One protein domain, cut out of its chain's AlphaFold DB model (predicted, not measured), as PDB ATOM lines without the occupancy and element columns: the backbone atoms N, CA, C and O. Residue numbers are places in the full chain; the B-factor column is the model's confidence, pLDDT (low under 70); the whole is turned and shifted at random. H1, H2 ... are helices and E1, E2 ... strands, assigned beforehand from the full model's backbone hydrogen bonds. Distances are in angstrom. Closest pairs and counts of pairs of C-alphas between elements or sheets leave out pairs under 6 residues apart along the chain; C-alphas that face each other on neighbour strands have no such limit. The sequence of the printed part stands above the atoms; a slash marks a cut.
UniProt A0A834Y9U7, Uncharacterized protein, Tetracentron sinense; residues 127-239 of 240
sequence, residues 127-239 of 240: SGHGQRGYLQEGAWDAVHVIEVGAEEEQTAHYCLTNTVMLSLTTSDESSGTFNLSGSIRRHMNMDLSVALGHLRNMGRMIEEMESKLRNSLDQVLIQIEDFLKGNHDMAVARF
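AT A GLANCE: This is residues 127 to 239 of the 240 residues of an uncharacterized protein of Tetracentron sinense (UniProt A0A834Y9U7). A long, narrow, twisted three-stranded sheet has one long helix, H1, over one face, and residues 233 to 239 stick out at one end; the outline is a rod, 72 by 22 by 18 A. The printed part has 113 residues, with E1, E2, E3 and H1 along the chain. The sheet, E1 - E2 - E3, is antiparallel; the class is mixed, and the whole only just loose, close to extended, with a radius of gyration of the C-alphas of 19.9 A.

HOW THE PARTS SIT: E1 (residues 137 to 152) and E2 (155 to 170) form a hairpin, with N 145 and O 161 within hydrogen-bond range at 2.8 A. E2 and E3 (178 to 193) form another, with N 164 and O 184 at 2.9 A. They make a meander, each strand the antiparallel neighbour of the one before. H1 (198 to 238) is on one face, making two layers, sheet and helix; its closest C-alphas to E2 are Leu 160 and Met 205, 7.2 A. In H1, 36 of 37 O i to N i+4 pairs are within range.

IN THESE COORDINATES: E1 begins at C-alpha 137 (23.361, 288.832, 13.120) and spans 46.9 A, E2 47.7 A, E3 47.2 A. H1 spans 60.1 A, ending at C-alpha 238 (26.495, 302.514, 38.492).

THE WHOLE: The farthest C-alphas, Glu 153 and Phe 239, are 71.5 A apart. The printed part has no cut and no long link between elements. pLDDT is under 70 in 40 residues, among them 127 to 139.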
ATOM      1  N   SER A 127      24.549 287.096   3.641       42.34
ATOM      2  CA  SER A 127      24.322 287.158   5.089       42.34
ATOM      3  C   SER A 127      25.634 286.969   5.855       42.34
ATOM      4  O   SER A 127      26.128 285.860   6.063       42.34
ATOM      5  N   GLY A 128      26.270 288.092   6.177       39.88
ATOM      6  CA  GLY A 128      27.616 288.098   6.705       39.88
ATOM      7  C   GLY A 128      27.524 287.806   8.185       39.88
ATOM      8  O   GLY A 128      27.033 288.639   8.939       39.88
ATOM      9  N   HIS A 129      28.034 286.652   8.617       40.28
ATOM     10  CA  HIS A 129      28.489 286.486   9.995       40.28
ATOM     11  C   HIS A 129      29.694 287.417  10.205       40.28
ATOM     12  O   HIS A 129      30.850 287.015  10.091       40.28
ATOM     13  N   GLY A 130      29.423 288.701  10.414       40.88
ATOM     14  CA  GLY A 130      30.421 289.713  10.717       40.88
ATOM     15  C   GLY A 130      30.233 290.176  12.149       40.88
ATOM     16  O   GLY A 130      29.309 290.934  12.424       40.88
ATOM     17  N   GLN A 131      31.119 289.764  13.058       38.44
ATOM     18  CA  GLN A 131      31.195 290.391  14.378       38.44
ATOM     19  C   GLN A 131      31.739 291.814  14.214       38.44
ATOM     20  O   GLN A 131      32.945 292.018  14.067       38.44
ATOM     21  N   ARG A 132      30.850 292.808  14.247       43.84
ATOM     22  CA  ARG A 132      31.221 294.214  14.439       43.84
ATOM     23  C   ARG A 132      30.690 294.646  15.806       43.84
ATOM     24  O   ARG A 132      29.533 295.020  15.955       43.84
ATOM     25  N   GLY A 133      31.523 294.501  16.836       53.34
ATOM     26  CA  GLY A 133      31.119 294.760  18.222       53.34
ATOM     27  C   GLY A 133      30.110 293.731  18.749       53.34
ATOM     28  O   GLY A 133      30.333 292.532  18.616       53.34
ATOM     29  N   TYR A 134      29.011 294.200  19.353       48.41
ATOM     30  CA  TYR A 134      27.957 293.365  19.963       48.41
ATOM     31  C   TYR A 134      26.934 292.798  18.957       48.41
ATOM     32  O   TYR A 134      26.014 292.076  19.340       48.41
ATOM     33  N   LEU A 135      27.062 293.139  17.672       52.16
ATOM     34  CA  LEU A 135      26.186 292.662  16.605       52.16
ATOM     35  C   LEU A 135      26.564 291.238  16.190       52.16
ATOM     36  O   LEU A 135      27.655 291.012  15.668       52.16
ATOM     37  N   GLN A 136      25.660 290.287  16.443       58.59
ATOM     38  CA  GLN A 136      25.833 288.883  16.053       58.59
ATOM     39  C   GLN A 136      25.261 288.600  14.666       58.59
ATOM     40  O   GLN A 136      25.916 287.932  13.869       58.59
ATOM     41  N   GLU A 137      24.062 289.112  14.373       63.69
ATOM     42  CA  GLU A 137      23.361 288.832  13.120       63.69
ATOM     43  C   GLU A 137      22.789 290.118  12.516       63.69
ATOM     44  O   GLU A 137      22.103 290.898  13.182       63.69
ATOM     45  N   GLY A 138      23.077 290.325  11.231       64.75
ATOM     46  CA  GLY A 138      22.519 291.395  10.417       64.75
ATOM     47  C   GLY A 138      22.026 290.840   9.085       64.75
ATOM     48  O   GLY A 138      22.762 290.123   8.404       64.75
ATOM     49  N   ALA A 139      20.792 291.166   8.711       68.69
ATOM     50  CA  ALA A 139      20.223 290.858   7.406       68.69
ATOM     51  C   ALA A 139      19.908 292.158   6.663       68.69
ATOM     52  O   ALA A 139      19.315 293.079   7.228       68.69
ATOM     53  N   TRP A 140      20.326 292.208   5.401       74.94
ATOM     54  CA  TRP A 140      20.020 293.282   4.472       74.94
ATOM     55  C   TRP A 140      19.353 292.679   3.248       74.94
ATOM     56  O   TRP A 140      19.976 291.898   2.530       74.94
ATOM     57  N   ASP A 141      18.131 293.114   2.981       74.38
ATOM     58  CA  ASP A 141      17.394 292.758   1.780       74.38
ATOM     59  C   ASP A 141      17.061 294.028   0.998       74.38
ATOM     60  O   ASP A 141      16.647 295.034   1.576       74.38
ATOM     61  N   ALA A 142      17.233 294.002  -0.323       78.50
ATOM     62  CA  ALA A 142      16.907 295.126  -1.195       78.50
ATOM     63  C   ALA A 142      16.031 294.670  -2.363       78.50
ATOM     64  O   ALA A 142      16.316 293.666  -3.015       78.50
ATOM     65  N   VAL A 143      14.976 295.434  -2.634       81.50
ATOM     66  CA  VAL A 143      14.061 295.226  -3.756       81.50
ATOM     67  C   VAL A 143      14.011 296.504  -4.579       81.50
ATOM     68  O   VAL A 143      13.548 297.542  -4.102       81.50
ATOM     69  N   HIS A 144      14.462 296.411  -5.826       83.19
ATOM     70  CA  HIS A 144      14.441 297.502  -6.797       83.19
ATOM     71  C   HIS A 144      13.365 297.225  -7.846       83.19
ATOM     72  O   HIS A 144      13.479 296.275  -8.616       83.19
ATOM     73  N   VAL A 145      12.322 298.052  -7.878       83.94
ATOM     74  CA  VAL A 145      11.277 298.016  -8.908       83.94
ATOM     75  C   VAL A 145      11.513 299.182  -9.852       83.94
ATOM     76  O   VAL A 145      11.464 300.334  -9.423       83.94
ATOM     77  N   ILE A 146      11.792 298.889 -11.121       84.44
ATOM     78  CA  ILE A 146      12.008 299.910 -12.148       84.44
ATOM     79  C   ILE A 146      10.879 299.849 -13.163       84.44
ATOM     80  O   ILE A 146      10.644 298.817 -13.789       84.44
ATOM     81  N   GLU A 147      10.234 300.987 -13.359       83.81
ATOM     82  CA  GLU A 147       9.290 301.224 -14.438       83.81
ATOM     83  C   GLU A 147       9.994 302.030 -15.532       83.81
ATOM     84  O   GLU A 147      10.645 303.042 -15.254       83.81
ATOM     85  N   VAL A 148       9.871 301.573 -16.777       87.00
ATOM     86  CA  VAL A 148      10.434 302.242 -17.956       87.00
ATOM     87  C   VAL A 148       9.277 302.692 -18.839       87.00
ATOM     88  O   VAL A 148       8.480 301.872 -19.295       87.00
ATOM     89  N   GLY A 149       9.169 304.000 -19.044       83.81
ATOM     90  CA  GLY A 149       8.202 304.618 -19.941       83.81
ATOM     91  C   GLY A 149       8.525 304.354 -21.412       83.81
ATOM     92  O   GLY A 149       9.597 303.853 -21.755       83.81
ATOM     93  N   ALA A 150       7.585 304.712 -22.288       84.56
ATOM     94  CA  ALA A 150       7.801 304.635 -23.726       84.56
ATOM     95  C   ALA A 150       9.015 305.482 -24.144       84.56
ATOM     96  O   ALA A 150       9.284 306.537 -23.567       84.56
ATOM     97  N   GLU A 151       9.747 305.000 -25.145       90.19
ATOM     98  CA  GLU A 151      10.856 305.747 -25.727       90.19
ATOM     99  C   GLU A 151      10.316 306.863 -26.630       90.19
ATOM    100  O   GLU A 151       9.611 306.605 -27.607       90.19
ATOM    101  N   GLU A 152      10.690 308.100 -26.319       92.00
ATOM    102  CA  GLU A 152      10.385 309.302 -27.087       92.00
ATOM    103  C   GLU A 152      11.706 310.004 -27.423       92.00
ATOM    104  O   GLU A 152      12.511 310.291 -26.540       92.00
ATOM    105  N   GLU A 153      11.972 310.243 -28.710       92.50
ATOM    106  CA  GLU A 153      13.189 310.938 -29.170       92.50
ATOM    107  C   GLU A 153      14.505 310.354 -28.597       92.50
ATOM    108  O   GLU A 153      15.397 311.081 -28.159       92.50
ATOM    109  N   GLN A 154      14.639 309.020 -28.585       93.06
ATOM    110  CA  GLN A 154      15.784 308.299 -27.998       93.06
ATOM    111  C   GLN A 154      16.007 308.555 -26.502       93.06
ATOM    112  O   GLN A 154      17.113 308.357 -25.984       93.06
ATOM    113  N   THR A 155      14.964 308.978 -25.797       94.44
ATOM    114  CA  THR A 155      14.935 309.179 -24.353       94.44
ATOM    115  C   THR A 155      13.805 308.347 -23.771       94.44
ATOM    116  O   THR A 155      12.751 308.201 -24.376       94.44
ATOM    117  N   ALA A 156      14.025 307.771 -22.596       94.62
ATOM    118  CA  ALA A 156      12.971 307.099 -21.851       94.62
ATOM    119  C   ALA A 156      12.886 307.688 -20.443       94.62
ATOM    120  O   ALA A 156      13.906 308.071 -19.858       94.62
ATOM    121  N   HIS A 157      11.665 307.739 -19.917       92.50
ATOM    122  CA  HIS A 157      11.404 308.088 -18.527       92.50
ATOM    123  C   HIS A 157      11.554 306.844 -17.657       92.50
ATOM    124  O   HIS A 157      10.972 305.805 -17.958       92.50
ATOM    125  N   TYR A 158      12.311 306.936 -16.572       93.31
ATOM    126  CA  TYR A 158      12.522 305.837 -15.638       93.31
ATOM    127  C   TYR A 158      12.037 306.243 -14.253       93.31
ATOM    128  O   TYR A 158      12.421 307.303 -13.761       93.31
ATOM    129  N   CYS A 159      11.275 305.369 -13.601       90.38
ATOM    130  CA  CYS A 159      10.875 305.489 -12.201       90.38
ATOM    131  C   CYS A 159      11.426 304.279 -11.437       90.38
ATOM    132  O   CYS A 159      11.020 303.147 -11.682       90.38
ATOM    133  N   LEU A 160      12.381 304.501 -10.532       88.62
ATOM    134  CA  LEU A 160      12.906 303.472  -9.632       88.62
ATOM    135  C   LEU A 160      12.293 303.652  -8.245       88.62
ATOM    136  O   LEU A 160      12.484 304.684  -7.597       88.62
ATOM    137  N   THR A 161      11.637 302.602  -7.765       85.88
ATOM    138  CA  THR A 161      11.232 302.423  -6.374       85.88
ATOM    139  C   THR A 161      12.160 301.408  -5.721       85.88
ATOM    140  O   THR A 161      12.127 300.226  -6.053       85.88
ATOM    141  N   ASN A 162      12.980 301.855  -4.775       85.50
ATOM    142  CA  ASN A 162      13.829 300.978  -3.978       85.50
ATOM    143  C   ASN A 162      13.232 300.786  -2.584       85.50
ATOM    144  O   ASN A 162      12.867 301.761  -1.926       85.50
ATOM    145  N   THR A 163      13.178 299.544  -2.117       82.38
ATOM    146  CA  THR A 163      12.862 299.186  -0.734       82.38
ATOM    147  C   THR A 163      14.019 298.395  -0.139       82.38
ATOM    148  O   THR A 163      14.314 297.297  -0.598       82.38
ATOM    149  N   VAL A 164      14.639 298.928   0.913       81.38
ATOM    150  CA  VAL A 164      15.647 298.219   1.711       81.38
ATOM    151  C   VAL A 164      15.028 297.799   3.033       81.38
ATOM    152  O   VAL A 164      14.398 298.618   3.699       81.38
ATOM    153  N   MET A 165      15.231 296.549   3.426       79.38
ATOM    154  CA  MET A 165      14.874 296.006   4.731       79.38
ATOM    155  C   MET A 165      16.144 295.651   5.487       79.38
ATOM    156  O   MET A 165      17.060 295.035   4.949       79.38
ATOM    157  N   LEU A 166      16.182 296.075   6.743       75.44
ATOM    158  CA  LEU A 166      17.288 295.848   7.653       75.44
ATOM    159  C   LEU A 166      16.753 295.146   8.894       75.44
ATOM    160  O   LEU A 166      15.788 295.612   9.499       75.44
ATOM    161  N   SER A 167      17.412 294.062   9.286       73.44
ATOM    162  CA  SER A 167      17.207 293.397  10.569       73.44
ATOM    163  C   SER A 167      18.550 293.238  11.262       73.44
ATOM    164  O   SER A 167      19.511 292.755  10.670       73.44
ATOM    165  N   LEU A 168      18.622 293.677  12.510       71.38
ATOM    166  CA  LEU A 168      19.803 293.661  13.355       71.38
ATOM    167  C   LEU A 168      19.415 293.001  14.669       71.38
ATOM    168  O   LEU A 168      18.539 293.497  15.379       71.38
ATOM    169  N   THR A 169      20.070 291.895  15.002       68.38
ATOM    170  CA  THR A 169      19.845 291.199  16.267       68.38
ATOM    171  C   THR A 169      21.161 291.073  17.019       68.38
ATOM    172  O   THR A 169      22.182 290.637  16.480       68.38
ATOM    173  N   THR A 170      21.141 291.459  18.290       67.19
ATOM    174  CA  THR A 170      22.227 291.197  19.230       67.19
ATOM    175  C   THR A 170      21.739 290.182  20.249       67.19
ATOM    176  O   THR A 170      20.616 290.273  20.756       67.19
ATOM    177  N   SER A 171      22.580 289.200  20.556       59.59
ATOM    178  CA  SER A 171      22.358 288.312  21.688       59.59
ATOM    179  C   SER A 171      23.614 288.327  22.548       59.59
ATOM    180  O   SER A 171      24.714 288.042  22.085       59.59
ATOM    181  N   ASP A 172      23.462 288.773  23.785       60.25
ATOM    182  CA  ASP A 172      24.530 288.774  24.771       60.25
ATOM    183  C   ASP A 172      23.925 288.426  26.133       60.25
ATOM    184  O   ASP A 172      22.862 288.933  26.504       60.25
ATOM    185  N   GLU A 173      24.588 287.531  26.867       57.12
ATOM    186  CA  GLU A 173      24.084 287.023  28.146       57.12
ATOM    187  C   GLU A 173      24.035 288.112  29.227       57.12
ATOM    188  O   GLU A 173      23.252 288.004  30.169       57.12
ATOM    189  N   SER A 174      24.836 289.177  29.087       57.88
ATOM    190  CA  SER A 174      24.939 290.248  30.083       57.88
ATOM    191  C   SER A 174      23.982 291.423  29.846       57.88
ATOM    192  O   SER A 174      23.542 292.058  30.806       57.88
ATOM    193  N   SER A 175      23.623 291.698  28.587       56.31
ATOM    194  CA  SER A 175      22.824 292.868  28.185       56.31
ATOM    195  C   SER A 175      21.422 292.535  27.649       56.31
ATOM    196  O   SER A 175      20.587 293.434  27.523       56.31
ATOM    197  N   GLY A 176      21.119 291.252  27.430       60.91
ATOM    198  CA  GLY A 176      19.835 290.790  26.903       60.91
ATOM    199  C   GLY A 176      19.726 290.913  25.380       60.91
ATOM    200  O   GLY A 176      20.570 291.502  24.708       60.91
ATOM    201  N   THR A 177      18.682 290.314  24.804       62.66
ATOM    202  CA  THR A 177      18.459 290.341  23.352       62.66
ATOM    203  C   THR A 177      17.921 291.702  22.913       62.66
ATOM    204  O   THR A 177      16.856 292.123  23.370       62.66
ATOM    205  N   PHE A 178      18.607 292.364  21.981       66.81
ATOM    206  CA  PHE A 178      18.103 293.552  21.292       66.81
ATOM    207  C   PHE A 178      17.846 293.209  19.823       66.81
ATOM    208  O   PHE A 178      18.688 292.611  19.159       66.81
ATOM    209  N   ASN A 179      16.666 293.573  19.318       68.81
ATOM    210  CA  ASN A 179      16.310 293.420  17.912       68.81
ATOM    211  C   ASN A 179      15.851 294.774  17.366       68.81
ATOM    212  O   ASN A 179      14.946 295.401  17.922       68.81
ATOM    213  N   LEU A 180      16.474 295.198  16.272       70.81
ATOM    214  CA  LEU A 180      16.069 296.342  15.478       70.81
ATOM    215  C   LEU A 180      15.778 295.873  14.058       70.81
ATOM    216  O   LEU A 180      16.681 295.471  13.334       70.81
ATOM    217  N   SER A 181      14.519 295.977  13.652       76.62
ATOM    218  CA  SER A 181      14.079 295.662  12.297       76.62
ATOM    219  C   SER A 181      13.317 296.844  11.708       76.62
ATOM    220  O   SER A 181      12.539 297.493  12.410       76.62
ATOM    221  N   GLY A 182      13.512 297.126  10.424       74.19
ATOM    222  CA  GLY A 182      12.804 298.196   9.731       74.19
ATOM    223  C   GLY A 182      13.007 298.157   8.222       74.19
ATOM    224  O   GLY A 182      13.837 297.412   7.709       74.19
ATOM    225  N   SER A 183      12.249 298.985   7.507       76.50
ATOM    226  CA  SER A 183      12.402 299.154   6.064       76.50
ATOM    227  C   SER A 183      12.418 300.623   5.678       76.50
ATOM    228  O   SER A 183      11.735 301.436   6.296       76.50
ATOM    229  N   ILE A 184      13.144 300.957   4.620       80.62
ATOM    230  CA  ILE A 184      13.177 302.291   4.028       80.62
ATOM    231  C   ILE A 184      12.804 302.150   2.558       80.62
ATOM    232  O   ILE A 184      13.474 301.433   1.814       80.62
ATOM    233  N   ARG A 185      11.758 302.865   2.133       81.06
ATOM    234  CA  ARG A 185      11.369 302.981   0.726       81.06
ATOM    235  C   ARG A 185      11.783 304.347   0.185       81.06
ATOM    236  O   ARG A 185      11.579 305.366   0.844       81.06
ATOM    237  N   ARG A 186      12.385 304.379  -1.002       86.50
ATOM    238  CA  ARG A 186      12.747 305.607  -1.721       86.50
ATOM    239  C   ARG A 186      12.368 305.505  -3.186       86.50
ATOM    240  O   ARG A 186      12.365 304.422  -3.759       86.50
ATOM    241  N   HIS A 187      12.104 306.659  -3.782       88.81
ATOM    242  CA  HIS A 187      11.757 306.785  -5.189       88.81
ATOM    243  C   HIS A 187      12.747 307.719  -5.886       88.81
ATOM    244  O   HIS A 187      13.217 308.689  -5.282       88.81
ATOM    245  N   MET A 188      13.063 307.442  -7.148       90.00
ATOM    246  CA  MET A 188      13.791 308.358  -8.024       90.00
ATOM    247  C   MET A 188      13.254 308.285  -9.448       90.00
ATOM    248  O   MET A 188      13.004 307.197  -9.956       90.00
ATOM    249  N   ASN A 189      13.158 309.445 -10.093       94.69
ATOM    250  CA  ASN A 189      12.765 309.559 -11.493       94.69
ATOM    251  C   ASN A 189      13.922 310.143 -12.303       94.69
ATOM    252  O   ASN A 189      14.608 311.048 -11.819       94.69
ATOM    253  N   MET A 190      14.141 309.641 -13.516       94.19
ATOM    254  CA  MET A 190      15.165 310.145 -14.432       94.19
ATOM    255  C   MET A 190      14.720 310.030 -15.889       94.19
ATOM    256  O   MET A 190      14.230 308.982 -16.296       94.19
ATOM    257  N   ASP A 191      14.992 311.061 -16.687       95.75
ATOM    258  CA  ASP A 191      14.865 311.023 -18.147       95.75
ATOM    259  C   ASP A 191      16.241 310.783 -18.760       95.75
ATOM    260  O   ASP A 191      17.129 311.635 -18.676       95.75
ATOM    261  N   LEU A 192      16.454 309.591 -19.320       95.44
ATOM    262  CA  LEU A 192      17.771 309.160 -19.781       95.44
ATOM    263  C   LEU A 192      17.737 308.754 -21.247       95.44
ATOM    264  O   LEU A 192      16.855 308.010 -21.679       95.44
ATOM    265  N   SER A 193      18.762 309.176 -21.991       96.38
ATOM    266  CA  SER A 193      18.961 308.704 -23.359       96.38
ATOM    267  C   SER A 193      19.153 307.185 -23.381       96.38
ATOM    268  O   SER A 193      19.925 306.627 -22.594       96.38
ATOM    269  N   VAL A 194      18.478 306.516 -24.312       94.81
ATOM    270  CA  VAL A 194      18.560 305.064 -24.520       94.81
ATOM    271  C   VAL A 194      19.733 304.648 -25.410       94.81
ATOM    272  O   VAL A 194      19.946 303.459 -25.618       94.81
ATOM    273  N   ALA A 195      20.544 305.597 -25.899       93.69
ATOM    274  CA  ALA A 195      21.635 305.332 -26.844       93.69
ATOM    275  C   ALA A 195      22.666 304.301 -26.342       93.69
ATOM    276  O   ALA A 195      23.319 303.637 -27.143       93.69
ATOM    277  N   LEU A 196      22.817 304.166 -25.020       89.88
ATOM    278  CA  LEU A 196      23.718 303.201 -24.378       89.88
ATOM    279  C   LEU A 196      22.986 301.979 -23.786       89.88
ATOM    280  O   LEU A 196      23.601 301.196 -23.065       89.88
ATOM    281  N   GLY A 197      21.692 301.829 -24.081       91.12
ATOM    282  CA  GLY A 197      20.841 300.719 -23.660       91.12
ATOM    283  C   GLY A 197      20.152 300.909 -22.304       91.12
ATOM    284  O   GLY A 197      20.686 301.526 -21.377       91.12
ATOM    285  N   HIS A 198      18.960 300.317 -22.170       89.00
ATOM    286  CA  HIS A 198      18.161 300.366 -20.940       89.00
ATOM    287  C   HIS A 198      18.878 299.729 -19.746       89.00
ATOM    288  O   HIS A 198      18.850 300.293 -18.655       89.00
ATOM    289  N   LEU A 199      19.566 298.599 -19.942       89.56
ATOM    290  CA  LEU A 199      20.237 297.881 -18.852       89.56
ATOM    291  C   LEU A 199      21.283 298.747 -18.142       89.56
ATOM    292  O   LEU A 199      21.331 298.795 -16.914       89.56
ATOM    293  N   ARG A 200      22.070 299.509 -18.908       92.69
ATOM    294  CA  ARG A 200      23.058 300.439 -18.356       92.69
ATOM    295  C   ARG A 200      22.402 301.566 -17.558       92.69
ATOM    296  O   ARG A 200      22.906 301.943 -16.501       92.69
ATOM    297  N   ASN A 201      21.292 302.105 -18.060       93.88
ATOM    298  CA  ASN A 201      20.539 303.150 -17.370       93.88
ATOM    299  C   ASN A 201      19.959 302.633 -16.046       93.88
ATOM    300  O   ASN A 201      20.151 303.279 -15.017       93.88
ATOM    301  N   MET A 202      19.346 301.445 -16.056       91.81
ATOM    302  CA  MET A 202      18.819 300.783 -14.858       91.81
ATOM    303  C   MET A 202      19.915 300.516 -13.822       91.81
ATOM    304  O   MET A 202      19.763 300.893 -12.662       91.81
ATOM    305  N   GLY A 203      21.049 299.946 -14.244       90.38
ATOM    306  CA  GLY A 203      22.189 299.694 -13.360       90.38
ATOM    307  C   GLY A 203      22.712 300.968 -12.695       90.38
ATOM    308  O   GLY A 203      22.920 300.984 -11.485       90.38
ATOM    309  N   ARG A 204      22.826 302.070 -13.451       92.50
ATOM    310  CA  ARG A 204      23.237 303.370 -12.898       92.50
ATOM    311  C   ARG A 204      22.256 303.896 -11.848       92.50
ATOM    312  O   ARG A 204      22.688 304.441 -10.838       92.50
ATOM    313  N   MET A 205      20.951 303.769 -12.089       92.62
ATOM    314  CA  MET A 205      19.934 304.222 -11.133       92.62
ATOM    315  C   MET A 205      19.995 303.425  -9.827       92.62
ATOM    316  O   MET A 205      19.946 304.020  -8.750       92.62
ATOM    317  N   ILE A 206      20.144 302.099  -9.923       89.88
ATOM    318  CA  ILE A 206      20.291 301.210  -8.763       89.88
ATOM    319  C   ILE A 206      21.535 301.590  -7.958       89.88
ATOM    320  O   ILE A 206      21.427 301.853  -6.762       89.88
ATOM    321  N   GLU A 207      22.691 301.700  -8.615       89.69
ATOM    322  CA  GLU A 207      23.963 302.048  -7.970       89.69
ATOM    323  C   GLU A 207      23.887 303.408  -7.253       89.69
ATOM    324  O   GLU A 207      24.291 303.543  -6.094       89.69
ATOM    325  N   GLU A 208      23.306 304.424  -7.900       91.81
ATOM    326  CA  GLU A 208      23.144 305.749  -7.300       91.81
ATOM    327  C   GLU A 208      22.216 305.719  -6.073       91.81
ATOM    328  O   GLU A 208      22.495 306.366  -5.055       91.81
ATOM    329  N   MET A 209      21.113 304.971  -6.143       88.31
ATOM    330  CA  MET A 209      20.174 304.839  -5.030       88.31
ATOM    331  C   MET A 209      20.784 304.060  -3.860       88.31
ATOM    332  O   MET A 209      20.652 304.480  -2.706       88.31
ATOM    333  N   GLU A 210      21.474 302.954  -4.133       84.12
ATOM    334  CA  GLU A 210      22.155 302.171  -3.105       84.12
ATOM    335  C   GLU A 210      23.257 302.973  -2.422       84.12
ATOM    336  O   GLU A 210      23.335 302.963  -1.194       84.12
ATOM    337  N   SER A 211      24.047 303.743  -3.173       85.12
ATOM    338  CA  SER A 211      25.067 304.633  -2.608       85.12
ATOM    339  C   SER A 211      24.461 305.633  -1.613       85.12
ATOM    340  O   SER A 211      24.937 305.783  -0.484       85.12
ATOM    341  N   LYS A 212      23.330 306.261  -1.967       85.00
ATOM    342  CA  LYS A 212      22.603 307.176  -1.065       85.00
ATOM    343  C   LYS A 212      22.092 306.475   0.197       85.00
ATOM    344  O   LYS A 212      22.066 307.094   1.265       85.00
ATOM    345  N   LEU A 213      21.655 305.223   0.089       80.75
ATOM    346  CA  LEU A 213      21.128 304.460   1.221       80.75
ATOM    347  C   LEU A 213      22.224 303.932   2.137       80.75
ATOM    348  O   LEU A 213      22.073 304.077   3.344       80.75
ATOM    349  N   ARG A 214      23.335 303.424   1.596       79.56
ATOM    350  CA  ARG A 214      24.503 303.011   2.391       79.56
ATOM    351  C   ARG A 214      25.034 304.175   3.220       79.56
ATOM    352  O   ARG A 214      25.107 304.058   4.433       79.56
ATOM    353  N   ASN A 215      25.213 305.347   2.605       78.50
ATOM    354  CA  ASN A 215      25.618 306.557   3.329       78.50
ATOM    355  C   ASN A 215      24.622 306.963   4.431       78.50
ATOM    356  O   ASN A 215      25.024 307.420   5.498       78.50
ATOM    357  N   SER A 216      23.314 306.817   4.176       77.06
ATOM    358  CA  SER A 216      22.282 307.121   5.179       77.06
ATOM    359  C   SER A 216      22.310 306.115   6.336       77.06
ATOM    360  O   SER A 216      22.147 306.499   7.490       77.06
ATOM    361  N   LEU A 217      22.501 304.829   6.035       72.50
ATOM    362  CA  LEU A 217      22.471 303.753   7.021       72.50
ATOM    363  C   LEU A 217      23.758 303.673   7.836       72.50
ATOM    364  O   LEU A 217      23.664 303.435   9.034       72.50
ATOM    365  N   ASP A 218      24.915 303.992   7.258       72.50
ATOM    366  CA  ASP A 218      26.172 304.136   8.000       72.50
ATOM    367  C   ASP A 218      26.040 305.171   9.127       72.50
ATOM    368  O   ASP A 218      26.476 304.929  10.252       72.50
ATOM    369  N   GLN A 219      25.365 306.299   8.869       72.69
ATOM    370  CA  GLN A 219      25.098 307.304   9.905       72.69
ATOM    371  C   GLN A 219      24.203 306.763  11.026       72.69
ATOM    372  O   GLN A 219      24.456 307.040  12.197       72.69
ATOM    373  N   VAL A 220      23.173 305.981  10.685       71.88
ATOM    374  CA  VAL A 220      22.281 305.354  11.674       71.88
ATOM    375  C   VAL A 220      23.035 304.310  12.501       71.88
ATOM    376  O   VAL A 220      22.861 304.246  13.715       71.88
ATOM    377  N   LEU A 221      23.897 303.517  11.866       67.62
ATOM    378  CA  LEU A 221      24.664 302.464  12.528       67.62
ATOM    379  C   LEU A 221      25.645 303.052  13.549       67.62
ATOM    380  O   LEU A 221      25.681 302.586  14.684       67.62
ATOM    381  N   ILE A 222      26.338 304.140  13.194       73.00
ATOM    382  CA  ILE A 222      27.207 304.884  14.121       73.00
ATOM    383  C   ILE A 222      26.406 305.407  15.322       73.00
ATOM    384  O   ILE A 222      26.833 305.254  16.462       73.00
ATOM    385  N   GLN A 223      25.212 305.969  15.098       71.06
ATOM    386  CA  GLN A 223      24.360 306.450  16.193       71.06
ATOM    387  C   GLN A 223      23.919 305.325  17.140       71.06
ATOM    388  O   GLN A 223      23.844 305.533  18.352       71.06
ATOM    389  N   ILE A 224      23.620 304.139  16.602       67.12
ATOM    390  CA  ILE A 224      23.277 302.961  17.408       67.12
ATOM    391  C   ILE A 224      24.492 302.506  18.220       67.12
ATOM    392  O   ILE A 224      24.354 302.259  19.417       67.12
ATOM    393  N   GLU A 225      25.675 302.425  17.606       67.38
ATOM    394  CA  GLU A 225      26.919 302.073  18.301       67.38
ATOM    395  C   GLU A 225      27.221 303.050  19.451       67.38
ATOM    396  O   GLU A 225      27.485 302.612  20.575       67.38
ATOM    397  N   ASP A 226      27.096 304.359  19.213       72.50
ATOM    398  CA  ASP A 226      27.286 305.399  20.230       72.50
ATOM    399  C   ASP A 226      26.271 305.277  21.381       72.50
ATOM    400  O   ASP A 226      26.635 305.388  22.556       72.50
ATOM    401  N   PHE A 227      25.000 304.998  21.068       68.81
ATOM    402  CA  PHE A 227      23.952 304.784  22.070       68.81
ATOM    403  C   PHE A 227      24.222 303.551  22.942       68.81
ATOM    404  O   PHE A 227      24.092 303.611  24.169       68.81
ATOM    405  N   LEU A 228      24.611 302.430  22.326       66.88
ATOM    406  CA  LEU A 228      24.935 301.197  23.045       66.88
ATOM    407  C   LEU A 228      26.152 301.394  23.955       66.88
ATOM    408  O   LEU A 228      26.123 300.994  25.120       66.88
ATOM    409  N   LYS A 229      27.191 302.076  23.460       69.31
ATOM    410  CA  LYS A 229      28.400 302.372  24.233       69.31
ATOM    411  C   LYS A 229      28.119 303.298  25.418       69.31
ATOM    412  O   LYS A 229      28.544 303.002  26.531       69.31
ATOM    413  N   GLY A 230      27.329 304.355  25.213       67.31
ATOM    414  CA  GLY A 230      26.923 305.262  26.289       67.31
ATOM    415  C   GLY A 230      26.137 304.565  27.405       67.31
ATOM    416  O   GLY A 230      26.349 304.847  28.586       67.31
ATOM    417  N   ASN A 231      25.271 303.607  27.060       59.66
ATOM    418  CA  ASN A 231      24.554 302.808  28.058       59.66
ATOM    419  C   ASN A 231      25.466 301.828  28.802       59.66
ATOM    420  O   ASN A 231      25.299 301.659  30.011       59.66
ATOM    421  N   HIS A 232      26.429 301.208  28.116       61.03
ATOM    422  CA  HIS A 232      27.407 300.328  28.752       61.03
ATOM    423  C   HIS A 232      28.263 301.092  29.776       61.03
ATOM    424  O   HIS A 232      28.366 300.672  30.927       61.03
ATOM    425  N   ASP A 233      28.800 302.258  29.407       59.53
ATOM    426  CA  ASP A 233      29.627 303.078  30.304       59.53
ATOM    427  C   ASP A 233      28.832 303.570  31.529       59.53
ATOM    428  O   ASP A 233      29.336 303.574  32.656       59.53
ATOM    429  N   MET A 234      27.554 303.913  31.340       52.94
ATOM    430  CA  MET A 234      26.653 304.299  32.429       52.94
ATOM    431  C   MET A 234      26.279 303.119  33.343       52.94
ATOM    432  O   MET A 234      26.091 303.312  34.546       52.94
ATOM    433  N   ALA A 235      26.168 301.902  32.800       46.38
ATOM    434  CA  ALA A 235      25.955 300.694  33.591       46.38
ATOM    435  C   ALA A 235      27.186 300.382  34.453       46.38
ATOM    436  O   ALA A 235      27.038 300.187  35.657       46.38
ATOM    437  N   VAL A 236      28.393 300.435  33.881       53.16
ATOM    438  CA  VAL A 236      29.650 300.219  34.618       53.16
ATOM    439  C   VAL A 236      29.804 301.236  35.753       53.16
ATOM    440  O   VAL A 236      30.040 300.836  36.888       53.16
ATOM    441  N   ALA A 237      29.558 302.525  35.492       49.03
ATOM    442  CA  ALA A 237      29.653 303.585  36.501       49.03
ATOM    443  C   ALA A 237      28.621 303.477  37.643       49.03
ATOM    444  O   ALA A 237      28.806 304.078  38.699       49.03
ATOM    445  N   ARG A 238      27.513 302.747  37.450       38.78
ATOM    446  CA  ARG A 238      26.495 302.514  38.492       38.78
ATOM    447  C   ARG A 238      26.844 301.370  39.443       38.78
ATOM    448  O   ARG A 238      26.223 301.279  40.500       38.78
ATOM    449  N   PHE A 239      27.782 300.507  39.060       43.78
ATOM    450  CA  PHE A 239      28.165 299.310  39.815       43.78
ATOM    451  C   PHE A 239      29.627 299.332  40.301       43.78
ATOM    452  O   PHE A 239      30.109 298.324  40.817       43.78
TER     453      PHE A 239